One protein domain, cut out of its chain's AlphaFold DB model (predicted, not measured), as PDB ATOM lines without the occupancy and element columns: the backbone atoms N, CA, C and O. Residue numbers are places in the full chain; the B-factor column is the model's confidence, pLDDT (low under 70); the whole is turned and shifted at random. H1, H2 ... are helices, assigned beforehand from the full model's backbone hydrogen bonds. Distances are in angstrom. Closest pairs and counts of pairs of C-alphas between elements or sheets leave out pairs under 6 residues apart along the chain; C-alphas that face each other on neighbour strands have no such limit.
ATOM      1  N   ALA A   5      98.284  -2.055 225.732       80.19
ATOM      2  CA  ALA A   5      97.960  -2.698 224.457       80.19
ATOM      3  C   ALA A   5      97.200  -1.783 223.476       80.19
ATOM      4  O   ALA A   5      97.526  -1.742 222.296       80.19
ATOM      5  N   LYS A   6      96.241  -0.981 223.960       83.38
ATOM      6  CA  LYS A   6      95.461  -0.064 223.107       83.38
ATOM      7  C   LYS A   6      96.313   1.070 222.537       83.38
ATOM      8  O   LYS A   6      96.037   1.543 221.444       83.38
ATOM      9  N   LYS A   7      97.351   1.502 223.266       83.19
ATOM     10  CA  LYS A   7      98.303   2.506 222.763       83.19
ATOM     11  C   LYS A   7      99.169   1.933 221.646       83.19
ATOM     12  O   LYS A   7      99.368   2.607 220.649       83.19
ATOM     13  N   VAL A   8      99.640   0.696 221.810       87.31
ATOM     14  CA  VAL A   8     100.447   0.007 220.791       87.31
ATOM     15  C   VAL A   8      99.635  -0.202 219.514       87.31
ATOM     16  O   VAL A   8     100.104   0.156 218.445       87.31
ATOM     17  N   ALA A   9      98.395  -0.685 219.632       89.94
ATOM     18  CA  ALA A   9      97.507  -0.845 218.481       89.94
ATOM     19  C   ALA A   9      97.223   0.489 217.768       89.94
ATOM     20  O   ALA A   9      97.218   0.545 216.545       89.94
ATOM     21  N   TYR A  10      97.033   1.576 218.527       90.06
ATOM     22  CA  TYR A  10      96.860   2.913 217.957       90.06
ATOM     23  C   TYR A  10      98.096   3.380 217.179       90.06
ATOM     24  O   TYR A  10      97.952   3.925 216.091       90.06
ATOM     25  N   PHE A  11      99.299   3.175 217.728       89.19
ATOM     26  CA  PHE A  11     100.538   3.544 217.043       89.19
ATOM     27  C   PHE A  11     100.740   2.738 215.765       89.19
ATOM     28  O   PHE A  11     100.983   3.339 214.729       89.19
ATOM     29  N   ALA A  12     100.529   1.421 215.812       91.12
ATOM     30  CA  ALA A  12     100.617   0.572 214.628       91.12
ATOM     31  C   ALA A  12      99.664   1.037 213.514       91.12
ATOM     32  O   ALA A  12     100.073   1.162 212.367       91.12
ATOM     33  N   HIS A  13      98.417   1.369 213.861       91.38
ATOM     34  CA  HIS A  13      97.442   1.858 212.889       91.38
ATOM     35  C   HIS A  13      97.809   3.238 212.313       91.38
ATOM     36  O   HIS A  13      97.625   3.485 211.125       91.38
ATOM     37  N   LEU A  14      98.352   4.143 213.136       89.38
ATOM     38  CA  LEU A  14      98.802   5.456 212.671       89.38
ATOM     39  C   LEU A  14     100.028   5.342 211.751       89.38
ATOM     40  O   LEU A  14     100.075   6.019 210.727       89.38
ATOM     41  N   GLU A  15     100.987   4.480 212.094       88.19
ATOM     42  CA  GLU A  15     102.149   4.169 211.252       88.19
ATOM     43  C   GLU A  15     101.716   3.573 209.908       88.19
ATOM     44  O   GLU A  15     102.185   4.004 208.856       88.19
ATOM     45  N   GLU A  16     100.791   2.613 209.923       90.62
ATOM     46  CA  GLU A  16     100.247   1.997 208.712       90.62
ATOM     47  C   GLU A  16      99.568   3.031 207.806       90.62
ATOM     48  O   GLU A  16      99.846   3.078 206.606       90.62
ATOM     49  N   ALA A  17      98.733   3.905 208.370       89.19
ATOM     50  CA  ALA A  17      98.055   4.946 207.606       89.19
ATOM     51  C   ALA A  17      99.045   5.953 206.997       89.19
ATOM     52  O   ALA A  17      98.947   6.277 205.815       89.19
ATOM     53  N   LEU A  18     100.031   6.417 207.770       84.94
ATOM     54  CA  LEU A  18     101.039   7.366 207.280       84.94
ATOM     55  C   LEU A  18     101.922   6.779 206.168       84.94
ATOM     56  O   LEU A  18     102.342   7.515 205.281       84.94
ATOM     57  N   ASN A  19     102.161   5.466 206.184       85.81
ATOM     58  CA  ASN A  19     102.883   4.774 205.114       85.81
ATOM     59  C   ASN A  19     102.007   4.480 203.887       85.81
ATOM     60  O   ASN A  19     102.506   4.461 202.763       85.81
ATOM     61  N   SER A  20     100.710   4.244 204.088       88.81
ATOM     62  CA  SER A  20      99.783   3.862 203.014       88.81
ATOM     63  C   SER A  20      99.323   5.048 202.166       88.81
ATOM     64  O   SER A  20      99.067   4.892 200.972       88.81
ATOM     65  N   TYR A  21      99.200   6.237 202.764       87.12
ATOM     66  CA  TYR A  21      98.706   7.429 202.076       87.12
ATOM     67  C   TYR A  21      99.838   8.417 201.777       87.12
ATOM     68  O   TYR A  21     100.578   8.831 202.662       87.12
ATOM     69  N   ALA A  22      99.917   8.888 200.529       83.38
ATOM     70  CA  ALA A  22     100.942   9.847 200.102       83.38
ATOM     71  C   ALA A  22     100.775  11.258 200.700       83.38
ATOM     72  O   ALA A  22     101.681  12.082 200.605       83.38
ATOM     73  N   ARG A  23      99.596  11.582 201.249       84.00
ATOM     74  CA  ARG A  23      99.265  12.915 201.771       84.00
ATOM     75  C   ARG A  23      98.514  12.784 203.087       84.00
ATOM     76  O   ARG A  23      97.548  12.031 203.168       84.00
ATOM     77  N   ALA A  24      98.906  13.584 204.072       84.50
ATOM     78  CA  ALA A  24      98.214  13.714 205.347       84.50
ATOM     79  C   ALA A  24      97.868  15.184 205.618       84.50
ATOM     80  O   ALA A  24      98.612  16.088 205.238       84.50
ATOM     81  N   CYS A  25      96.744  15.415 206.295       84.06
ATOM     82  CA  CYS A  25      96.296  16.746 206.698       84.06
ATOM     83  C   CYS A  25      96.067  16.768 208.210       84.06
ATOM     84  O   CYS A  25      95.361  15.910 208.740       84.06
ATOM     85  N   ILE A  26      96.619  17.771 208.899       84.94
ATOM     86  CA  ILE A  26      96.255  18.063 210.288       84.94
ATOM     87  C   ILE A  26      95.067  19.017 210.283       84.94
ATOM     88  O   ILE A  26      95.080  20.031 209.589       84.94
ATOM     89  N   VAL A  27      94.059  18.697 211.089       85.62
ATOM     90  CA  VAL A  27      92.884  19.540 211.303       85.62
ATOM     91  C   VAL A  27      92.668  19.691 212.806       85.62
ATOM     92  O   VAL A  27      92.642  18.694 213.530       85.62
ATOM     93  N   ASP A  28      92.515  20.933 213.266       84.38
ATOM     94  CA  ASP A  28      92.109  21.242 214.639       84.38
ATOM     95  C   ASP A  28      90.589  21.006 214.775       84.38
ATOM     96  O   ASP A  28      89.797  21.478 213.957       84.38
ATOM     97  N   PHE A  29      90.173  20.263 215.806       80.44
ATOM     98  CA  PHE A  29      88.764  19.999 216.122       80.44
ATOM     99  C   PHE A  29      88.345  20.795 217.360       80.44
ATOM    100  O   PHE A  29      88.317  20.250 218.464       80.44
ATOM    101  N   ASP A  30      87.969  22.057 217.168       84.56
ATOM    102  CA  ASP A  30      87.400  22.884 218.233       84.56
ATOM    103  C   ASP A  30      85.877  22.974 218.076       84.56
ATOM    104  O   ASP A  30      85.357  23.178 216.980       84.56
ATOM    105  N   PHE A  31      85.148  22.797 219.182       85.81
ATOM    106  CA  PHE A  31      83.678  22.890 219.240       85.81
ATOM    107  C   PHE A  31      82.907  21.920 218.326       85.81
ATOM    108  O   PHE A  31      81.782  22.204 217.917       85.81
ATOM    109  N   VAL A  32      83.474  20.746 218.038       86.94
ATOM    110  CA  VAL A  32      82.817  19.722 217.214       86.94
ATOM    111  C   VAL A  32      82.174  18.647 218.093       86.94
ATOM    112  O   VAL A  32      82.846  17.945 218.851       86.94
ATOM    113  N   GLY A  33      80.855  18.497 217.982       90.56
ATOM    114  CA  GLY A  33      80.086  17.466 218.675       90.56
ATOM    115  C   GLY A  33      80.294  16.065 218.088       90.56
ATOM    116  O   GLY A  33      80.649  15.892 216.921       90.56
ATOM    117  N   SER A  34      79.999  15.027 218.875       90.06
ATOM    118  CA  SER A  34      80.175  13.621 218.472       90.06
ATOM    119  C   SER A  34      79.423  13.253 217.188       90.06
ATOM    120  O   SER A  34      79.964  12.537 216.342       90.06
ATOM    121  N   LYS A  35      78.206  13.783 217.010       93.81
ATOM    122  CA  LYS A  35      77.410  13.591 215.791       93.81
ATOM    123  C   LYS A  35      78.096  14.191 214.563       93.81
ATOM    124  O   LYS A  35      78.229  13.506 213.560       93.81
ATOM    125  N   GLN A  36      78.615  15.413 214.673       92.81
ATOM    126  CA  GLN A  36      79.313  16.078 213.571       92.81
ATOM    127  C   GLN A  36      80.563  15.297 213.155       92.81
ATOM    128  O   GLN A  36      80.783  15.085 211.967       92.81
ATOM    129  N   VAL A  37      81.347  14.783 214.111       91.19
ATOM    130  CA  VAL A  37      82.497  13.917 213.794       91.19
ATOM    131  C   VAL A  37      82.050  12.628 213.094       91.19
ATOM    132  O   VAL A  37      82.734  12.151 212.190       91.19
ATOM    133  N   SER A  38      80.916  12.049 213.499       92.12
ATOM    134  CA  SER A  38      80.357  10.858 212.849       92.12
ATOM    135  C   SER A  38      79.947  11.146 211.402       92.12
ATOM    136  O   SER A  38      80.357  10.414 210.500       92.12
ATOM    137  N   ASP A  39      79.241  12.251 211.171       94.44
ATOM    138  CA  ASP A  39      78.802  12.679 209.842       94.44
ATOM    139  C   ASP A  39      80.005  12.997 208.933       94.44
ATOM    140  O   ASP A  39      80.057  12.540 207.789       94.44
ATOM    141  N   ILE A  40      81.031  13.679 209.463       93.00
ATOM    142  CA  ILE A  40      82.295  13.941 208.754       93.00
ATOM    143  C   ILE A  40      82.968  12.625 208.352       93.00
ATOM    144  O   ILE A  40      83.408  12.485 207.212       93.00
ATOM    145  N   ARG A  41      83.016  11.623 209.241       92.31
ATOM    146  CA  ARG A  41      83.577  10.311 208.880       92.31
ATOM    147  C   ARG A  41      82.807   9.644 207.758       92.31
ATOM    148  O   ARG A  41      83.440   9.060 206.888       92.31
ATOM    149  N   VAL A  42      81.476   9.706 207.770       94.75
ATOM    150  CA  VAL A  42      80.654   9.136 206.693       94.75
ATOM    151  C   VAL A  42      80.943   9.847 205.372       94.75
ATOM    152  O   VAL A  42      81.154   9.172 204.366       94.75
ATOM    153  N   ALA A  43      81.031  11.178 205.382       94.56
ATOM    154  CA  ALA A  43      81.321  11.980 204.195       94.56
ATOM    155  C   ALA A  43      82.730  11.741 203.612       94.56
ATOM    156  O   ALA A  43      82.930  11.898 202.406       94.56
ATOM    157  N   LEU A  44      83.699  11.361 204.453       93.25
ATOM    158  CA  LEU A  44      85.079  11.077 204.044       93.25
ATOM    159  C   LEU A  44      85.300   9.643 203.539       93.25
ATOM    160  O   LEU A  44      86.342   9.375 202.936       93.25
ATOM    161  N   ARG A  45      84.341   8.724 203.720       92.50
ATOM    162  CA  ARG A  45      84.477   7.331 203.257       92.50
ATOM    163  C   ARG A  45      84.794   7.272 201.762       92.50
ATOM    164  O   ARG A  45      84.138   7.916 200.948       92.50
ATOM    165  N   GLY A  46      85.807   6.481 201.411       89.25
ATOM    166  CA  GLY A  46      86.280   6.321 200.033       89.25
ATOM    167  C   GLY A  46      87.149   7.470 199.512       89.25
ATOM    168  O   GLY A  46      87.665   7.364 198.405       89.25
ATOM    169  N   LYS A  47      87.334   8.548 200.288       90.88
ATOM    170  CA  LYS A  47      88.216   9.674 199.939       90.88
ATOM    171  C   LYS A  47      89.414   9.783 200.874       90.88
ATOM    172  O   LYS A  47      90.520  10.027 200.410       90.88
ATOM    173  N   ALA A  48      89.184   9.641 202.176       90.94
ATOM    174  CA  ALA A  48      90.219   9.744 203.193       90.94
ATOM    175  C   ALA A  48      89.836   8.955 204.445       90.94
ATOM    176  O   ALA A  48      88.659   8.731 204.739       90.94
ATOM    177  N   GLU A  49      90.848   8.587 205.217       90.81
ATOM    178  CA  GLU A  49      90.682   7.989 206.529       90.81
ATOM    179  C   GLU A  49      90.899   9.041 207.620       90.81
ATOM    180  O   GLU A  49      91.883   9.777 207.614       90.81
ATOM    181  N   LEU A  50      89.951   9.133 208.555       89.94
ATOM    182  CA  LEU A  50      90.031  10.064 209.678       89.94
ATOM    183  C   LEU A  50      90.505   9.319 210.925       89.94
ATOM    184  O   LEU A  50      89.734   8.587 211.555       89.94
ATOM    185  N   ILE A  51      91.750   9.583 211.314       89.44
ATOM    186  CA  ILE A  51      92.346   9.127 212.570       89.44
ATOM    187  C   ILE A  51      92.420  10.321 213.519       89.44
ATOM    188  O   ILE A  51      92.921  11.386 213.173       89.44
ATOM    189  N   HIS A  52      91.911  10.149 214.734       86.94
ATOM    190  CA  HIS A  52      91.963  11.166 215.779       86.94
ATOM    191  C   HIS A  52      92.469  10.537 217.077       86.94
ATOM    192  O   HIS A  52      92.256   9.354 217.348       86.94
ATOM    193  N   GLY A  53      93.123  11.338 217.910       85.12
ATOM    194  CA  GLY A  53      93.707  10.870 219.156       85.12
ATOM    195  C   GLY A  53      94.229  12.021 219.997       85.12
ATOM    196  O   GLY A  53      94.111  13.189 219.640       85.12
ATOM    197  N   LYS A  54      94.822  11.695 221.146       84.75
ATOM    198  CA  LYS A  54      95.433  12.715 221.999       84.75
ATOM    199  C   LYS A  54      96.657  13.298 221.288       84.75
ATOM    200  O   LYS A  54      97.563  12.538 220.942       84.75
ATOM    201  N   ASN A  55      96.743  14.626 221.184       86.75
ATOM    202  CA  ASN A  55      97.857  15.341 220.536       86.75
ATOM    203  C   ASN A  55      99.236  14.862 221.014       86.75
ATOM    204  O   ASN A  55     100.172  14.751 220.227       86.75
ATOM    205  N   THR A  56      99.368  14.532 222.303       85.81
ATOM    206  CA  THR A  56     100.621  14.006 222.864       85.81
ATOM    207  C   THR A  56     101.006  12.639 222.297       85.81
ATOM    208  O   THR A  56     102.192  12.373 222.140       85.81
ATOM    209  N   MET A  57     100.036  11.763 222.010       87.44
ATOM    210  CA  MET A  57     100.313  10.457 221.401       87.44
ATOM    211  C   MET A  57     100.650  10.611 219.921       87.44
ATOM    212  O   MET A  57     101.642  10.045 219.483       87.44
ATOM    213  N   ILE A  58      99.884  11.422 219.187       87.94
ATOM    214  CA  ILE A  58     100.114  11.657 217.754       87.94
ATOM    215  C   ILE A  58     101.526  12.201 217.519       87.94
ATOM    216  O   ILE A  58     102.286  11.614 216.757       87.94
ATOM    217  N   ARG A  59     101.932  13.245 218.254       86.81
ATOM    218  CA  ARG A  59     103.299  13.780 218.152       86.81
ATOM    219  C   ARG A  59     104.374  12.761 218.462       86.81
ATOM    220  O   ARG A  59     105.413  12.782 217.818       86.81
ATOM    221  N   LYS A  60     104.167  11.951 219.505       87.56
ATOM    222  CA  LYS A  60     105.157  10.952 219.892       87.56
ATOM    223  C   LYS A  60     105.352   9.947 218.760       87.56
ATOM    224  O   LYS A  60     106.485   9.721 218.380       87.56
ATOM    225  N   CYS A  61     104.261   9.431 218.196       86.94
ATOM    226  CA  CYS A  61     104.320   8.492 217.079       86.94
ATOM    227  C   CYS A  61     105.093   9.074 215.895       86.94
ATOM    228  O   CYS A  61     106.037   8.458 215.429       86.94
ATOM    229  N   ILE A  62     104.745  10.292 215.466       85.06
ATOM    230  CA  ILE A  62     105.382  10.911 214.297       85.06
ATOM    231  C   ILE A  62     106.871  11.171 214.563       85.06
ATOM    232  O   ILE A  62     107.696  10.906 213.702       85.06
ATOM    233  N   ARG A  63     107.246  11.625 215.766       85.50
ATOM    234  CA  ARG A  63     108.664  11.795 216.132       85.50
ATOM    235  C   ARG A  63     109.423  10.474 216.162       85.50
ATOM    236  O   ARG A  63     110.545  10.424 215.677       85.50
ATOM    237  N   ASP A  64     108.823   9.435 216.737       86.44
ATOM    238  CA  ASP A  64     109.428   8.104 216.812       86.44
ATOM    239  C   ASP A  64     109.596   7.508 215.397       86.44
ATOM    240  O   ASP A  64     110.580   6.819 215.148       86.44
ATOM    241  N   MET A  65     108.687   7.810 214.459       82.75
ATOM    242  CA  MET A  65     108.818   7.446 213.042       82.75
ATOM    243  C   MET A  65     109.943   8.219 212.346       82.75
ATOM    244  O   MET A  65     110.834   7.596 211.778       82.75
ATOM    245  N   VAL A  66     109.950   9.554 212.445       81.56
ATOM    246  CA  VAL A  66     110.982  10.409 211.826       81.56
ATOM    247  C   VAL A  66     112.380  10.049 212.334       81.56
ATOM    248  O   VAL A  66     113.324  10.028 211.563       81.56
ATOM    249  N   ALA A  67     112.521   9.698 213.616       82.81
ATOM    250  CA  ALA A  67     113.800   9.269 214.180       82.81
ATOM    251  C   ALA A  67     114.267   7.876 213.705       82.81
ATOM    252  O   ALA A  67     115.434   7.537 213.897       82.81
ATOM    253  N   ARG A  68     113.368   7.043 213.161       80.75
ATOM    254  CA  ARG A  68     113.679   5.692 212.661       80.75
ATOM    255  C   ARG A  68     113.980   5.659 211.165       80.75
ATOM    256  O   ARG A  68     114.630   4.715 210.725       80.75
ATOM    257  N   GLU A  69     113.475   6.619 210.399       75.00
ATOM    258  CA  GLU A  69     113.733   6.726 208.964       75.00
ATOM    259  C   GLU A  69     115.087   7.422 208.727       75.00
ATOM    260  O   GLU A  69     115.374   8.452 209.327       75.00
ATOM    261  N   GLU A  70     115.944   6.844 207.874       62.47
ATOM    262  CA  GLU A  70     117.266   7.413 207.539       62.47
ATOM    263  C   GLU A  70     117.169   8.660 206.646       62.47
ATOM    264  O   GLU A  70     118.077   9.491 206.651       62.47
ATOM    265  N   GLU A  71     116.064   8.822 205.910       63.16
ATOM    266  CA  GLU A  71     115.788  10.009 205.102       63.16
ATOM    267  C   GLU A  71     114.794  10.926 205.828       63.16
ATOM    268  O   GLU A  71     113.614  10.581 205.957       63.16
ATOM    269  N   PRO A  72     115.229  12.110 206.294       58.84
ATOM    270  CA  PRO A  72     114.333  13.064 206.922       58.84
ATOM    271  C   PRO A  72     113.389  13.632 205.862       58.84
ATOM    272  O   PRO A  72     113.754  14.492 205.061       58.84
ATOM    273  N   ARG A  73     112.141  13.166 205.867       65.25
ATOM    274  CA  ARG A  73     111.049  13.854 205.176       65.25
ATOM    275  C   ARG A  73     110.749  15.140 205.947       65.25
ATOM    276  O   ARG A  73     110.052  15.118 206.963       65.25
ATOM    277  N   GLU A  74     111.316  16.245 205.469       61.81
ATOM    278  CA  GLU A  74     111.211  17.609 206.021       61.81
ATOM    279  C   GLU A  74     109.745  18.005 206.321       61.81
ATOM    280  O   GLU A  74     109.422  18.671 207.312       61.81
ATOM    281  N   ASP A  75     108.830  17.467 205.519       70.88
ATOM    282  CA  ASP A  75     107.380  17.581 205.597       70.88
ATOM    283  C   ASP A  75     106.825  17.211 206.989       70.88
ATOM    284  O   ASP A  75     105.952  17.905 207.524       70.88
ATOM    285  N   TRP A  76     107.327  16.140 207.616       71.31
ATOM    286  CA  TRP A  76     106.759  15.597 208.858       71.31
ATOM    287  C   TRP A  76     107.134  16.405 210.102       71.31
ATOM    288  O   TRP A  76     106.347  16.486 211.052       71.31
ATOM    289  N   GLU A  77     108.298  17.050 210.108       70.06
ATOM    290  CA  GLU A  77     108.711  17.904 211.225       70.06
ATOM    291  C   GLU A  77     107.833  19.154 211.325       70.06
ATOM    292  O   GLU A  77     107.400  19.541 212.420       70.06
ATOM    293  N   SER A  78     107.482  19.738 210.175       73.31
ATOM    294  CA  SER A  78     106.564  20.881 210.100       73.31
ATOM    295  C   SER A  78     105.184  20.545 210.692       73.31
ATOM    296  O   SER A  78     104.620  21.313 211.478       73.31
ATOM    297  N   ILE A  79     104.695  19.334 210.416       73.44
ATOM    298  CA  ILE A  79     103.437  18.765 210.916       73.44
ATOM    299  C   ILE A  79     103.471  18.628 212.445       73.44
ATOM    300  O   ILE A  79     102.542  19.057 213.134       73.44
ATOM    301  N   VAL A  80     104.555  18.098 213.020       75.56
ATOM    302  CA  VAL A  80     104.700  17.947 214.482       75.56
ATOM    303  C   VAL A  80     104.680  19.290 215.212       75.56
ATOM    304  O   VAL A  80     104.138  19.371 216.328       75.56
ATOM    305  N   ASN A  81     105.262  20.321 214.600       75.94
ATOM    306  CA  ASN A  81     105.308  21.676 215.141       75.94
ATOM    307  C   ASN A  81     103.951  22.387 215.038       75.94
ATOM    308  O   ASN A  81     103.591  23.126 215.955       75.94
ATOM    309  N   ALA A  82     103.169  22.106 213.990       78.56
ATOM    310  CA  ALA A  82     101.848  22.697 213.776       78.56
ATOM    311  C   ALA A  82     100.785  22.220 214.779       78.56
ATOM    312  O   ALA A  82      99.885  22.982 215.134       78.56
ATOM    313  N   ILE A  83     100.880  20.980 215.280       79.69
ATOM    314  CA  ILE A  83      99.956  20.501 216.319       79.69
ATOM    315  C   ILE A  83     100.108  21.441 217.530       79.69
ATOM    316  O   ILE A  83     101.217  21.665 218.020       79.69
TER     317      ILE A  83
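This is residues 5 to 83 of the 88 residues of an uncharacterized protein of Emiliania huxleyi (UniProt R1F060). The longest helix, H1, crosses part of H3, and H3 sits between H1 and H4, with H4 folding back beside H3 as a helical hairpin. H2 lies away from this three-helix cluster at the other end of the long axis and touches no helix; residues 21 to 33 lead out to it and residues 45 to 54 lead back. The 79 printed residues hold four named helices, in the order H1, H2, H3, H4, and no named strand; the class is all helix. The whole is elongated, spanning 40 by 26 by 24 A, and only just compact, close to loose, with a radius of gyration of the C-alphas of 13.4 A.

H1 is residues 5 to 20, 22.5 A from first to last C-alpha, and begins with C-alpha 5 at (97.960, -2.698, 224.457). H3 is residues 55 to 66, 16.5 A long. H4 is residues 74 to 82, 13.2 A long, ending with C-alpha 82 at (101.848, 22.697, 213.776). H2 is residues 34 to 44, 15.4 A long, with C-alpha 34 at (80.175, 13.621, 218.472).

H1 touches H3 with residues 11 to 15 alone, and H3 touches H1 with residues 61 to 65 alone. The closest C-alphas are those of Phe 11 and Cys 61, 6.2 A apart. H1 and H3 run the same way at a steep tilt of 56 degrees. H3 and H4 touch as a helical hairpin, opposite ways at a shallow tilt of 16 degrees; their closest C-alphas, of Arg 59 and Val 80, are 5.7 A apart. H1 and H4 are apart, and H2 is apart from H1, H3 and H4. In H1, H2 and H3 every O i to N i+4 pair is within hydrogen-bond range; in H4, 4 of 5 are.

The C-alphas farthest apart, of Lys 35 and Glu 70, are 41.2 A apart. The printed part has no cut. The link from H1 to H2 is long, with 13 residues; H2 to H3 and H3 to H4 are short links. Residues 30 to 36, of which 34 to 36 belong to H2, stand free, as do residues 67 to 73. The mean pLDDT of the printed part is 84.4, and residues 70 to 74 are under 70.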